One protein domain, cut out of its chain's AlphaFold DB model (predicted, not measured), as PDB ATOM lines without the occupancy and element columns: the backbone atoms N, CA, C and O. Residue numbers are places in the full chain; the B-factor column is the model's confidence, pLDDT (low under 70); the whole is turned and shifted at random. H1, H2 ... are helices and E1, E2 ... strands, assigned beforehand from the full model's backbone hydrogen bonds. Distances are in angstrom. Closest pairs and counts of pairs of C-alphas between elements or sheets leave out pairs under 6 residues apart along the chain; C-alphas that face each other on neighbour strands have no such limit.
ATOM      1  N   ARG A   2      26.848  28.658  19.701       57.09
ATOM      2  CA  ARG A   2      27.203  27.219  19.799       57.09
ATOM      3  C   ARG A   2      26.284  26.375  20.709       57.09
ATOM      4  O   ARG A   2      25.904  25.274  20.327       57.09
ATOM      5  N   ASN A   3      25.855  26.915  21.854       59.62
ATOM      6  CA  ASN A   3      24.957  26.211  22.789       59.62
ATOM      7  C   ASN A   3      23.562  25.925  22.212       59.62
ATOM      8  O   ASN A   3      22.963  24.907  22.546       59.62
ATOM      9  N   ASN A   4      23.056  26.781  21.319       60.31
ATOM     10  CA  ASN A   4      21.710  26.617  20.768       60.31
ATOM     11  C   ASN A   4      21.650  25.441  19.775       60.31
ATOM     12  O   ASN A   4      20.711  24.650  19.794       60.31
ATOM     13  N   ILE A   5      22.704  25.259  18.971       65.19
ATOM     14  CA  ILE A   5      22.836  24.143  18.017       65.19
ATOM     15  C   ILE A   5      22.906  22.805  18.764       65.19
ATOM     16  O   ILE A   5      22.197  21.859  18.425       65.19
ATOM     17  N   HIS A   6      23.708  22.747  19.831       58.34
ATOM     18  CA  HIS A   6      23.892  21.532  20.624       58.34
ATOM     19  C   HIS A   6      22.609  21.115  21.363       58.34
ATOM     20  O   HIS A   6      22.312  19.925  21.483       58.34
ATOM     21  N   PHE A   7      21.829  22.094  21.830       62.00
ATOM     22  CA  PHE A   7      20.539  21.870  22.481       62.00
ATOM     23  C   PHE A   7      19.466  21.391  21.488       62.00
ATOM     24  O   PHE A   7      18.738  20.437  21.763       62.00
ATOM     25  N   GLN A   8      19.413  21.994  20.297       63.50
ATOM     26  CA  GLN A   8      18.513  21.589  19.211       63.50
ATOM     27  C   GLN A   8      18.792  20.156  18.728       63.50
ATOM     28  O   GLN A   8      17.856  19.387  18.511       63.50
ATOM     29  N   GLN A   9      20.065  19.768  18.604       66.06
ATOM     30  CA  GLN A   9      20.455  18.407  18.219       66.06
ATOM     31  C   GLN A   9      20.035  17.363  19.259       66.06
ATOM     32  O   GLN A   9      19.436  16.353  18.894       66.06
ATOM     33  N   LYS A  10      20.262  17.626  20.554       69.69
ATOM     34  CA  LYS A  10      19.816  16.727  21.634       69.69
ATOM     35  C   LYS A  10      18.293  16.566  21.653       69.69
ATOM     36  O   LYS A  10      17.804  15.453  21.803       69.69
ATOM     37  N   ARG A  11      17.536  17.647  21.422       71.31
ATOM     38  CA  ARG A  11      16.069  17.586  21.291       71.31
ATOM     39  C   ARG A  11      15.609  16.715  20.123       71.31
ATOM     40  O   ARG A  11      14.703  15.907  20.299       71.31
ATOM     41  N   LYS A  12      16.229  16.857  18.946       75.12
ATOM     42  CA  LYS A  12      15.905  16.017  17.780       75.12
ATOM     43  C   LYS A  12      16.203  14.542  18.043       75.12
ATOM     44  O   LYS A  12      15.388  13.699  17.690       75.12
ATOM     45  N   HIS A  13      17.321  14.249  18.703       80.62
ATOM     46  CA  HIS A  13      17.686  12.885  19.074       80.62
ATOM     47  C   HIS A  13      16.661  12.248  20.025       80.62
ATOM     48  O   HIS A  13      16.218  11.135  19.773       80.62
ATOM     49  N   ILE A  14      16.211  12.972  21.056       82.88
ATOM     50  CA  ILE A  14      15.174  12.477  21.980       82.88
ATOM     51  C   ILE A  14      13.889  12.128  21.221       82.88
ATOM     52  O   ILE A  14      13.331  11.055  21.428       82.88
ATOM     53  N   LEU A  15      13.443  12.994  20.307       83.56
ATOM     54  CA  LEU A  15      12.250  12.725  19.498       83.56
ATOM     55  C   LEU A  15      12.415  11.482  18.615       83.56
ATOM     56  O   LEU A  15      11.488  10.689  18.500       83.56
ATOM     57  N   GLN A  16      13.592  11.287  18.017       86.88
ATOM     58  CA  GLN A  16      13.888  10.095  17.216       86.88
ATOM     59  C   GLN A  16      13.866   8.818  18.060       86.88
ATOM     60  O   GLN A  16      13.277   7.832  17.630       86.88
ATOM     61  N   VAL A  17      14.458   8.850  19.257       89.75
ATOM     62  CA  VAL A  17      14.466   7.709  20.185       89.75
ATOM     63  C   VAL A  17      13.046   7.358  20.625       89.75
ATOM     64  O   VAL A  17      12.661   6.196  20.560       89.75
ATOM     65  N   VAL A  18      12.243   8.355  21.005       91.06
ATOM     66  CA  VAL A  18      10.848   8.137  21.419       91.06
ATOM     67  C   VAL A  18      10.013   7.572  20.268       91.06
ATOM     68  O   VAL A  18       9.297   6.595  20.461       91.06
ATOM     69  N   HIS A  19      10.123   8.132  19.060       93.56
ATOM     70  CA  HIS A  19       9.410   7.596  17.897       93.56
ATOM     71  C   HIS A  19       9.867   6.181  17.521       93.56
ATOM     72  O   HIS A  19       9.035   5.380  17.104       93.56
ATOM     73  N   GLY A  20      11.160   5.874  17.670       89.94
ATOM     74  CA  GLY A  20      11.691   4.523  17.489       89.94
ATOM     75  C   GLY A  20      11.046   3.543  18.463       89.94
ATOM     76  O   GLY A  20      10.419   2.585  18.031       89.94
ATOM     77  N   ALA A  21      11.072   3.862  19.759       93.25
ATOM     78  CA  ALA A  21      10.480   3.020  20.796       93.25
ATOM     79  C   ALA A  21       8.969   2.794  20.601       93.25
ATOM     80  O   ALA A  21       8.482   1.682  20.787       93.25
ATOM     81  N   ILE A  22       8.222   3.828  20.194       94.06
ATOM     82  CA  ILE A  22       6.787   3.697  19.894       94.06
ATOM     83  C   ILE A  22       6.565   2.751  18.709       94.06
ATOM     84  O   ILE A  22       5.684   1.898  18.775       94.06
ATOM     85  N   ARG A  23       7.356   2.883  17.638       92.56
ATOM     86  CA  ARG A  23       7.248   2.016  16.459       92.56
ATOM     87  C   ARG A  23       7.574   0.565  16.802       92.56
ATOM     88  O   ARG A  23       6.834  -0.325  16.404       92.56
ATOM     89  N   ASP A  24       8.643   0.340  17.558       90.75
ATOM     90  CA  ASP A  24       9.050  -1.002  17.973       90.75
ATOM     91  C   ASP A  24       7.966  -1.656  18.839       90.75
ATOM     92  O   ASP A  24       7.614  -2.814  18.626       90.75
ATOM     93  N   HIS A  25       7.356  -0.889  19.749       91.50
ATOM     94  CA  HIS A  25       6.222  -1.359  20.539       91.50
ATOM     95  C   HIS A  25       5.006  -1.705  19.669       91.50
ATOM     96  O   HIS A  25       4.388  -2.748  19.868       91.50
ATOM     97  N   GLN A  26       4.676  -0.872  18.678       93.75
ATOM     98  CA  GLN A  26       3.581  -1.144  17.741       93.75
ATOM     99  C   GLN A  26       3.828  -2.417  16.926       93.75
ATOM    100  O   GLN A  26       2.923  -3.237  16.801       93.75
ATOM    101  N   HIS A  27       5.044  -2.604  16.407       88.31
ATOM    102  CA  HIS A  27       5.408  -3.819  15.678       88.31
ATOM    103  C   HIS A  27       5.335  -5.061  16.569       88.31
ATOM    104  O   HIS A  27       4.845  -6.097  16.129       88.31
ATOM    105  N   TRP A  28       5.783  -4.959  17.823       85.94
ATOM    106  CA  TRP A  28       5.677  -6.060  18.775       85.94
ATOM    107  C   TRP A  28       4.216  -6.426  19.059       85.94
ATOM    108  O   TRP A  28       3.861  -7.595  18.967       85.94
ATOM    109  N   MET A  29       3.351  -5.438  19.312       90.62
ATOM    110  CA  MET A  29       1.917  -5.673  19.521       90.62
ATOM    111  C   MET A  29       1.260  -6.356  18.312       90.62
ATOM    112  O   MET A  29       0.504  -7.306  18.487       90.62
ATOM    113  N   GLN A  30       1.585  -5.916  17.093       88.25
ATOM    114  CA  GLN A  30       1.086  -6.539  15.860       88.25
ATOM    115  C   GLN A  30       1.569  -7.984  15.698       88.25
ATOM    116  O   GLN A  30       0.810  -8.841  15.251       88.25
ATOM    117  N   ALA A  31       2.824  -8.265  16.060       79.69
ATOM    118  CA  ALA A  31       3.372  -9.615  16.012       79.69
ATOM    119  C   ALA A  31       2.683 -10.546  17.023       79.69
ATOM    120  O   ALA A  31       2.357 -11.676  16.671       79.69
ATOM    121  N   VAL A  32       2.416 -10.062  18.241       83.25
ATOM    122  CA  VAL A  32       1.684 -10.813  19.275       83.25
ATOM    123  C   VAL A  32       0.256 -11.122  18.824       83.25
ATOM    124  O   VAL A  32      -0.172 -12.267  18.911       83.25
ATOM    125  N   GLU A  33      -0.464 -10.137  18.281       83.69
ATOM    126  CA  GLU A  33      -1.828 -10.334  17.768       83.69
ATOM    127  C   GLU A  33      -1.864 -11.370  16.630       83.69
ATOM    128  O   GLU A  33      -2.720 -12.255  16.605       83.69
ATOM    129  N   TYR A  34      -0.899 -11.316  15.706       74.31
ATOM    130  CA  TYR A  34      -0.783 -12.299  14.628       74.31
ATOM    131  C   TYR A  34      -0.523 -13.718  15.154       74.31
ATOM    132  O   TYR A  34      -1.156 -14.666  14.683       74.31
ATOM    133  N   ASP A  35       0.362 -13.863  16.144       74.81
ATOM    134  CA  ASP A  35       0.682 -15.151  16.764       74.81
ATOM    135  C   ASP A  35      -0.536 -15.742  17.495       74.81
ATOM    136  O   ASP A  35      -0.876 -16.908  17.296       74.81
ATOM    137  N   GLU A  36      -1.295 -14.928  18.238       73.94
ATOM    138  CA  GLU A  36      -2.551 -15.359  18.873       73.94
ATOM    139  C   GLU A  36      -3.574 -15.876  17.841       73.94
ATOM    140  O   GLU A  36      -4.216 -16.915  18.048       73.94
ATOM    141  N   HIS A  37      -3.694 -15.203  16.692       68.19
ATOM    142  CA  HIS A  37      -4.572 -15.625  15.598       68.19
ATOM    143  C   HIS A  37      -4.086 -16.887  14.856       68.19
ATOM    144  O   HIS A  37      -4.918 -17.688  14.415       68.19
ATOM    145  N   GLU A  38      -2.776 -17.087  14.694       64.12
ATOM    146  CA  GLU A  38      -2.187 -18.304  14.106       64.12
ATOM    147  C   GLU A  38      -2.315 -19.511  15.049       64.12
ATOM    148  O   GLU A  38      -2.745 -20.593  14.632       64.12
ATOM    149  N   VAL A  39      -2.043 -19.325  16.345       62.06
ATOM    150  CA  VAL A  39      -2.197 -20.365  17.372       62.06
ATOM    151  C   VAL A  39      -3.650 -20.835  17.450       62.06
ATOM    152  O   VAL A  39      -3.905 -22.040  17.548       62.06
ATOM    153  N   GLN A  40      -4.616 -19.916  17.352       59.84
ATOM    154  CA  GLN A  40      -6.034 -20.268  17.335       59.84
ATOM    155  C   GLN A  40      -6.425 -21.040  16.061       59.84
ATOM    156  O   GLN A  40      -7.154 -22.028  16.159       59.84
ATOM    157  N   ARG A  41      -5.892 -20.666  14.885       57.94
ATOM    158  CA  ARG A  41      -6.086 -21.410  13.621       57.94
ATOM    159  C   ARG A  41      -5.515 -22.825  13.677       57.94
ATOM    160  O   ARG A  41      -6.164 -23.763  13.221       57.94
ATOM    161  N   CYS A  42      -4.348 -23.001  14.291       54.31
ATOM    162  CA  CYS A  42      -3.698 -24.304  14.443       54.31
ATOM    163  C   CYS A  42      -4.429 -25.270  15.396       54.31
ATOM    164  O   CYS A  42      -4.163 -26.475  15.353       54.31
ATOM    165  N   ARG A  43      -5.309 -24.761  16.273       54.62
ATOM    166  CA  ARG A  43      -6.093 -25.552  17.243       54.62
ATOM    167  C   ARG A  43      -7.431 -26.050  16.692       54.62
ATOM    168  O   ARG A  43      -7.943 -27.050  17.188       54.62
ATOM    169  N   SER A  44      -7.988 -25.389  15.680       56.81
ATOM    170  CA  SER A  44      -9.142 -25.883  14.925       56.81
ATOM    171  C   SER A  44      -8.701 -27.009  13.988       56.81
ATOM    172  O   SER A  44      -7.904 -26.820  13.076       56.81
ATOM    173  N   SER A  45      -9.194 -28.205  14.276       58.31
ATOM    174  CA  SER A  45      -8.952 -29.458  13.573       58.31
ATOM    175  C   SER A  45      -9.263 -29.376  12.075       58.31
ATOM    176  O   SER A  45     -10.426 -29.413  11.694       58.31
ATOM    177  N   ASP A  46      -8.216 -29.262  11.266       54.88
ATOM    178  CA  ASP A  46      -8.000 -29.978  10.003       54.88
ATOM    179  C   ASP A  46      -6.593 -29.607   9.525       54.88
ATOM    180  O   ASP A  46      -6.391 -28.704   8.714       54.88
ATOM    181  N   ARG A  47      -5.568 -30.272  10.077       58.31
ATOM    182  CA  ARG A  47      -4.209 -30.182   9.525       58.31
ATOM    183  C   ARG A  47      -4.186 -30.955   8.215       58.31
ATOM    184  O   ARG A  47      -3.722 -32.092   8.159       58.31
ATOM    185  N   GLN A  48      -4.739 -30.350   7.172       63.41
ATOM    186  CA  GLN A  48      -4.518 -30.809   5.818       63.41
ATOM    187  C   GLN A  48      -3.014 -30.683   5.574       63.41
ATOM    188  O   GLN A  48      -2.452 -29.592   5.667       63.41
ATOM    189  N   ILE A  49      -2.339 -31.815   5.373       67.00
ATOM    190  CA  ILE A  49      -0.932 -31.813   4.978       67.00
ATOM    191  C   ILE A  49      -0.914 -31.234   3.567       67.00
ATOM    192  O   ILE A  49      -1.288 -31.914   2.614       67.00
ATOM    193  N   MET A  50      -0.573 -29.954   3.464       69.25
ATOM    194  CA  MET A  50      -0.364 -29.274   2.196       69.25
ATOM    195  C   MET A  50       1.113 -29.348   1.843       69.25
ATOM    196  O   MET A  50       1.971 -29.201   2.718       69.25
ATOM    197  N   ASP A  51       1.409 -29.581   0.567       78.31
ATOM    198  CA  ASP A  51       2.764 -29.411   0.070       78.31
ATOM    199  C   ASP A  51       3.135 -27.918   0.155       78.31
ATOM    200  O   ASP A  51       2.312 -27.036  -0.104       78.31
ATOM    201  N   ILE A  52       4.385 -27.616   0.507       79.31
ATOM    202  CA  ILE A  52       4.916 -26.245   0.492       79.31
ATOM    203  C   ILE A  52       4.746 -25.635  -0.905       79.31
ATOM    204  O   ILE A  52       4.481 -24.438  -1.025       79.31
ATOM    205  N   ALA A  53       4.839 -26.454  -1.958       76.06
ATOM    206  CA  ALA A  53       4.603 -26.021  -3.329       76.06
ATOM    207  C   ALA A  53       3.203 -25.413  -3.542       76.06
ATOM    208  O   ALA A  53       3.084 -24.444  -4.298       76.06
ATOM    209  N   ASP A  54       2.188 -25.934  -2.845       79.19
ATOM    210  CA  ASP A  54       0.791 -25.493  -2.935       79.19
ATOM    211  C   ASP A  54       0.498 -24.265  -2.057       79.19
ATOM    212  O   ASP A  54      -0.436 -23.510  -2.328       79.19
ATOM    213  N   LEU A  55       1.300 -24.040  -1.010       83.88
ATOM    214  CA  LEU A  55       1.179 -22.883  -0.117       83.88
ATOM    215  C   LEU A  55       1.784 -21.610  -0.732       83.88
ATOM    216  O   LEU A  55       1.332 -20.492  -0.470       83.88
ATOM    217  N   LEU A  56       2.856 -21.761  -1.510       86.69
ATOM    218  CA  LEU A  56       3.625 -20.628  -2.006       86.69
ATOM    219  C   LEU A  56       2.931 -19.946  -3.194       86.69
ATOM    220  O   LEU A  56       2.552 -20.623  -4.153       86.69
ATOM    221  N   PRO A  57       2.860 -18.599  -3.220       87.31
ATOM    222  CA  PRO A  57       2.367 -17.869  -4.382       87.31
ATOM    223  C   PRO A  57       3.090 -18.294  -5.665       87.31
ATOM    224  O   PRO A  57       4.297 -18.537  -5.658       87.31
ATOM    225  N   ASN A  58       2.389 -18.301  -6.800       84.31
ATOM    226  CA  ASN A  58       3.000 -18.635  -8.095       84.31
ATOM    227  C   ASN A  58       4.168 -17.707  -8.470       84.31
ATOM    228  O   ASN A  58       5.043 -18.103  -9.229       84.31
ATOM    229  N   SER A  59       4.202 -16.489  -7.923       90.25
ATOM    230  CA  SER A  59       5.289 -15.522  -8.106       90.25
ATOM    231  C   SER A  59       6.483 -15.726  -7.163       90.25
ATOM    232  O   SER A  59       7.494 -15.033  -7.301       90.25
ATOM    233  N   ALA A  60       6.375 -16.605  -6.165       89.06
ATOM    234  CA  ALA A  60       7.448 -16.859  -5.215       89.06
ATOM    235  C   ALA A  60       8.502 -17.785  -5.837       89.06
ATOM    236  O   ALA A  60       8.191 -18.892  -6.270       89.06
ATOM    237  N   HIS A  61       9.752 -17.323  -5.848       89.25
ATOM    238  CA  HIS A  61      10.906 -18.085  -6.346       89.25
ATOM    239  C   HIS A  61      11.699 -18.733  -5.204       89.25
ATOM    240  O   HIS A  61      12.331 -19.768  -5.387       89.25
ATOM    241  N   TYR A  62      11.631 -18.137  -4.011       90.06
ATOM    242  CA  TYR A  62      12.314 -18.604  -2.814       90.06
ATOM    243  C   TYR A  62      11.353 -18.631  -1.633       90.06
ATOM    244  O   TYR A  62      10.407 -17.840  -1.577       90.06
ATOM    245  N   TYR A  63      11.637 -19.499  -0.671       90.44
ATOM    246  CA  TYR A  63      10.949 -19.536   0.611       90.44
ATOM    247  C   TYR A  63      11.944 -19.761   1.748       90.44
ATOM    248  O   TYR A  63      12.985 -20.391   1.570       90.44
ATOM    249  N   CYS A  64      11.630 -19.206   2.916       92.38
ATOM    250  CA  CYS A  64      12.453 -19.328   4.111       92.38
ATOM    251  C   CYS A  64      11.716 -20.185   5.138       92.38
ATOM    252  O   CYS A  64      10.581 -19.872   5.495       92.38
ATOM    253  N   LEU A  65      12.361 -21.252   5.605       91.25
ATOM    254  CA  LEU A  65      11.906 -22.005   6.766       91.25
ATOM    255  C   LEU A  65      12.612 -21.443   7.991       91.25
ATOM    256  O   LEU A  65      13.844 -21.392   8.015       91.25
ATOM    257  N   VAL A  66      11.833 -21.025   8.980       93.75
ATOM    258  CA  VAL A  66      12.324 -20.455  10.234       93.75
ATOM    259  C   VAL A  66      11.842 -21.341  11.369       93.75
ATOM    260  O   VAL A  66      10.669 -21.703  11.407       93.75
ATOM    261  N   ASP A  67      12.748 -21.686  12.274       94.62
ATOM    262  CA  ASP A  67      12.436 -22.419  13.492       94.62
ATOM    263  C   ASP A  67      13.117 -21.742  14.681       94.62
ATOM    264  O   ASP A  67      14.200 -21.162  14.554       94.62
ATOM    265  N   ALA A  68      12.480 -21.794  15.840       92.81
ATOM    266  CA  ALA A  68      13.001 -21.203  17.059       92.81
ATOM    267  C   ALA A  68      12.932 -22.228  18.185       92.81
ATOM    268  O   ALA A  68      11.931 -22.917  18.366       92.81
ATOM    269  N   SER A  69      14.012 -22.327  18.955       91.50
ATOM    270  CA  SER A  69      14.106 -23.285  20.051       91.50
ATOM    271  C   SER A  69      14.636 -22.624  21.313       91.50
ATOM    272  O   SER A  69      15.602 -21.863  21.288       91.50
ATOM    273  N   TRP A  70      14.001 -22.937  22.433       94.31
ATOM    274  CA  TRP A  70      14.429 -22.549  23.769       94.31
ATOM    275  C   TRP A  70      14.128 -23.699  24.725       94.31
ATOM    276  O   TRP A  70      13.210 -24.489  24.513       94.31
ATOM    277  N   LYS A  71      14.937 -23.834  25.776       88.94
ATOM    278  CA  LYS A  71      14.764 -24.922  26.750       88.94
ATOM    279  C   LYS A  71      13.652 -24.625  27.755       88.94
ATOM    280  O   LYS A  71      13.040 -25.562  28.262       88.94
ATOM    281  N   LYS A  72      13.436 -23.345  28.077       91.69
ATOM    282  CA  LYS A  72      12.429 -22.840  29.024       91.69
ATOM    283  C   LYS A  72      12.034 -21.415  28.652       91.69
ATOM    284  O   LYS A  72      12.852 -20.705  28.079       91.69
ATOM    285  N   ASP A  73      10.844 -20.990  29.061       85.06
ATOM    286  CA  ASP A  73      10.248 -19.693  28.694       85.06
ATOM    287  C   ASP A  73      11.089 -18.461  29.084       85.06
ATOM    288  O   ASP A  73      10.943 -17.400  28.489       85.06
ATOM    289  N   ASN A  74      11.992 -18.605  30.061       87.81
ATOM    290  CA  ASN A  74      12.856 -17.528  30.561       87.81
ATOM    291  C   ASN A  74      14.342 -17.701  30.188       87.81
ATOM    292  O   ASN A  74      15.192 -17.010  30.750       87.81
ATOM    293  N   GLU A  75      14.687 -18.654  29.319       90.50
ATOM    294  CA  GLU A  75      16.059 -18.845  28.832       90.50
ATOM    295  C   GLU A  75      16.217 -18.249  27.424       90.50
ATOM    296  O   GLU A  75      15.262 -18.200  26.650       90.50
ATOM    297  N   GLU A  76      17.427 -17.796  27.082       89.19
ATOM    298  CA  GLU A  76      17.720 -17.317  25.728       89.19
ATOM    299  C   GLU A  76      17.466 -18.434  24.704       89.19
ATOM    300  O   GLU A  76      17.948 -19.563  24.845       89.19
ATOM    301  N   GLY A  77      16.684 -18.111  23.675       92.81
ATOM    302  CA  GLY A  77      16.387 -19.004  22.565       92.81
ATOM    303  C   GLY A  77      17.346 -18.820  21.392       92.81
ATOM    304  O   GLY A  77      17.957 -17.766  21.215       92.81
ATOM    305  N   GLY A  78      17.452 -19.850  20.561       94.50
ATOM    306  CA  GLY A  78      18.098 -19.782  19.256       94.50
ATOM    307  C   GLY A  78      17.057 -19.723  18.143       94.50
ATOM    308  O   GLY A  78      16.052 -20.427  18.203       94.50
ATOM    309  N   ILE A  79      17.325 -18.919  17.116       95.38
ATOM    310  CA  ILE A  79      16.531 -18.874  15.884       95.38
ATOM    311  C   ILE A  79      17.384 -19.456  14.757       95.38
ATOM    312  O   ILE A  79      18.479 -18.965  14.478       95.38
ATOM    313  N   GLY A  80      16.883 -20.508  14.122       95.81
ATOM    314  CA  GLY A  80      17.442 -21.107  12.919       95.81
ATOM    315  C   GLY A  80      16.617 -20.718  11.701       95.81
ATOM    316  O   GLY A  80      15.397 -20.598  11.771       95.81
ATOM    317  N   TRP A  81      17.277 -20.528  10.563       96.06
ATOM    318  CA  TRP A  81      16.590 -20.300   9.300       96.06
ATOM    319  C   TRP A  81      17.329 -20.964   8.143       96.06
ATOM    320  O   TRP A  81      18.548 -21.139   8.181       96.06
ATOM    321  N   SER A  82      16.581 -21.338   7.108       94.31
ATOM    322  CA  SER A  82      17.128 -21.849   5.853       94.31
ATOM    323  C   SER A  82      16.325 -21.315   4.673       94.31
ATOM    324  O   SER A  82      15.095 -21.298   4.706       94.31
ATOM    325  N   LEU A  83      17.030 -20.856   3.642       93.25
ATOM    326  CA  LEU A  83      16.437 -20.346   2.411       93.25
ATOM    327  C   LEU A  83      16.509 -21.422   1.331       93.25
ATOM    328  O   LEU A  83      17.576 -21.987   1.094       93.25
ATOM    329  N   HIS A  84      15.390 -21.662   0.660       90.88
ATOM    330  CA  HIS A  84      15.250 -22.681  -0.375       90.88
ATOM    331  C   HIS A  84      14.726 -22.062  -1.666       90.88
ATOM    332  O   HIS A  84      13.913 -21.134  -1.637       90.88
ATOM    333  N   SER A  85      15.195 -22.585  -2.798       90.50
ATOM    334  CA  SER A  85      14.621 -22.307  -4.116       90.50
ATOM    335  C   SER A  85      13.391 -23.184  -4.329       90.50
ATOM    336  O   SER A  85      13.420 -24.373  -4.011       90.50
ATOM    337  N   LYS A  86      12.329 -22.624  -4.915       85.06
ATOM    338  CA  LYS A  86      11.147 -23.394  -5.328       85.06
ATOM    339  C   LYS A  86      11.477 -24.412  -6.429       85.06
ATOM    340  O   LYS A  86      10.803 -25.428  -6.540       85.06
TER     341      LYS A  86
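Overview. This is residues 2 to 86 of the 89 residues of an uncharacterized protein of Brassica cretica (UniProt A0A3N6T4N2). Look first for one very long helix, H1, that stands free and makes the long axis of an open, L-like shape. Beyond its last residue the printed part turns through a link and a four-residue helix, H2, into a two-stranded hairpin, E1 and E2, which runs crosswise to H1 and is separated from it by a gap. The printed part has 85 residues, with two named helices and two named strands in the order H1, H2, E1, E2; the sheet has the order E1 - E2 and is antiparallel, and the class is mixed, helices and strands. The whole is extended, with a radius of gyration of the C-alphas of 21.2 A, and its C-alphas span 66 by 35 by 23 A.

Arrangement. Start with H1, residues 2 to 43, which stands free, as do residues 44 to 51 after it. Next comes H2, residues 52 to 55, and H1 and H2 are apart. Go on to E1, residues 62 to 69, and E2, residues 78 to 85: these two are antiparallel neighbours and form a hairpin, with an angle of 163 degrees between their N-to-C directions. Among the C-alphas that face each other, those of Tyr 62 and Ser 85 are 4.6 A apart, and those of Val 66 and Trp 81 are 4.4 A apart. Between these strands, look for N 65 and O 82 at 2.9 A and N 80 and O 67 at 2.8 A, both within hydrogen-bond range. H1 is apart from E1 and from E2, and H2 is apart from E2. In H1 every O i to N i+4 pair is within hydrogen-bond range; H2 is too short for such a pair, and its one O i to N i+3 pair is within range.

Along the chain. Find C-alpha 2 at (27.203, 27.219, 19.799); from there H1 runs 62.4 A to C-alpha 43 at (-6.093, -25.552, 17.243). H2 goes from Ile 52 to Leu 55, 5.1 A. E1 goes from Tyr 62 to Ser 69, 23.4 A, and E2 comes back from Gly 78 to Ser 85, 23.8 A, ending at C-alpha 85 at (14.621, -22.307, -4.116).

Size, cuts and confidence. The two C-alphas farthest apart are those of Arg 2 and Asp 46, at 67.9 A. The printed part has no cut, and the links H1 to H2, H2 to E1 and E1 to E2 are short, with 8, 6 and 8 residues. Residues 71 to 76, in the link from E1 to E2, also stand free. The mean pLDDT of the printed part is 80.6, and this predicted model has low confidence, under 70, at residues 2 to 10 and 37 to 50.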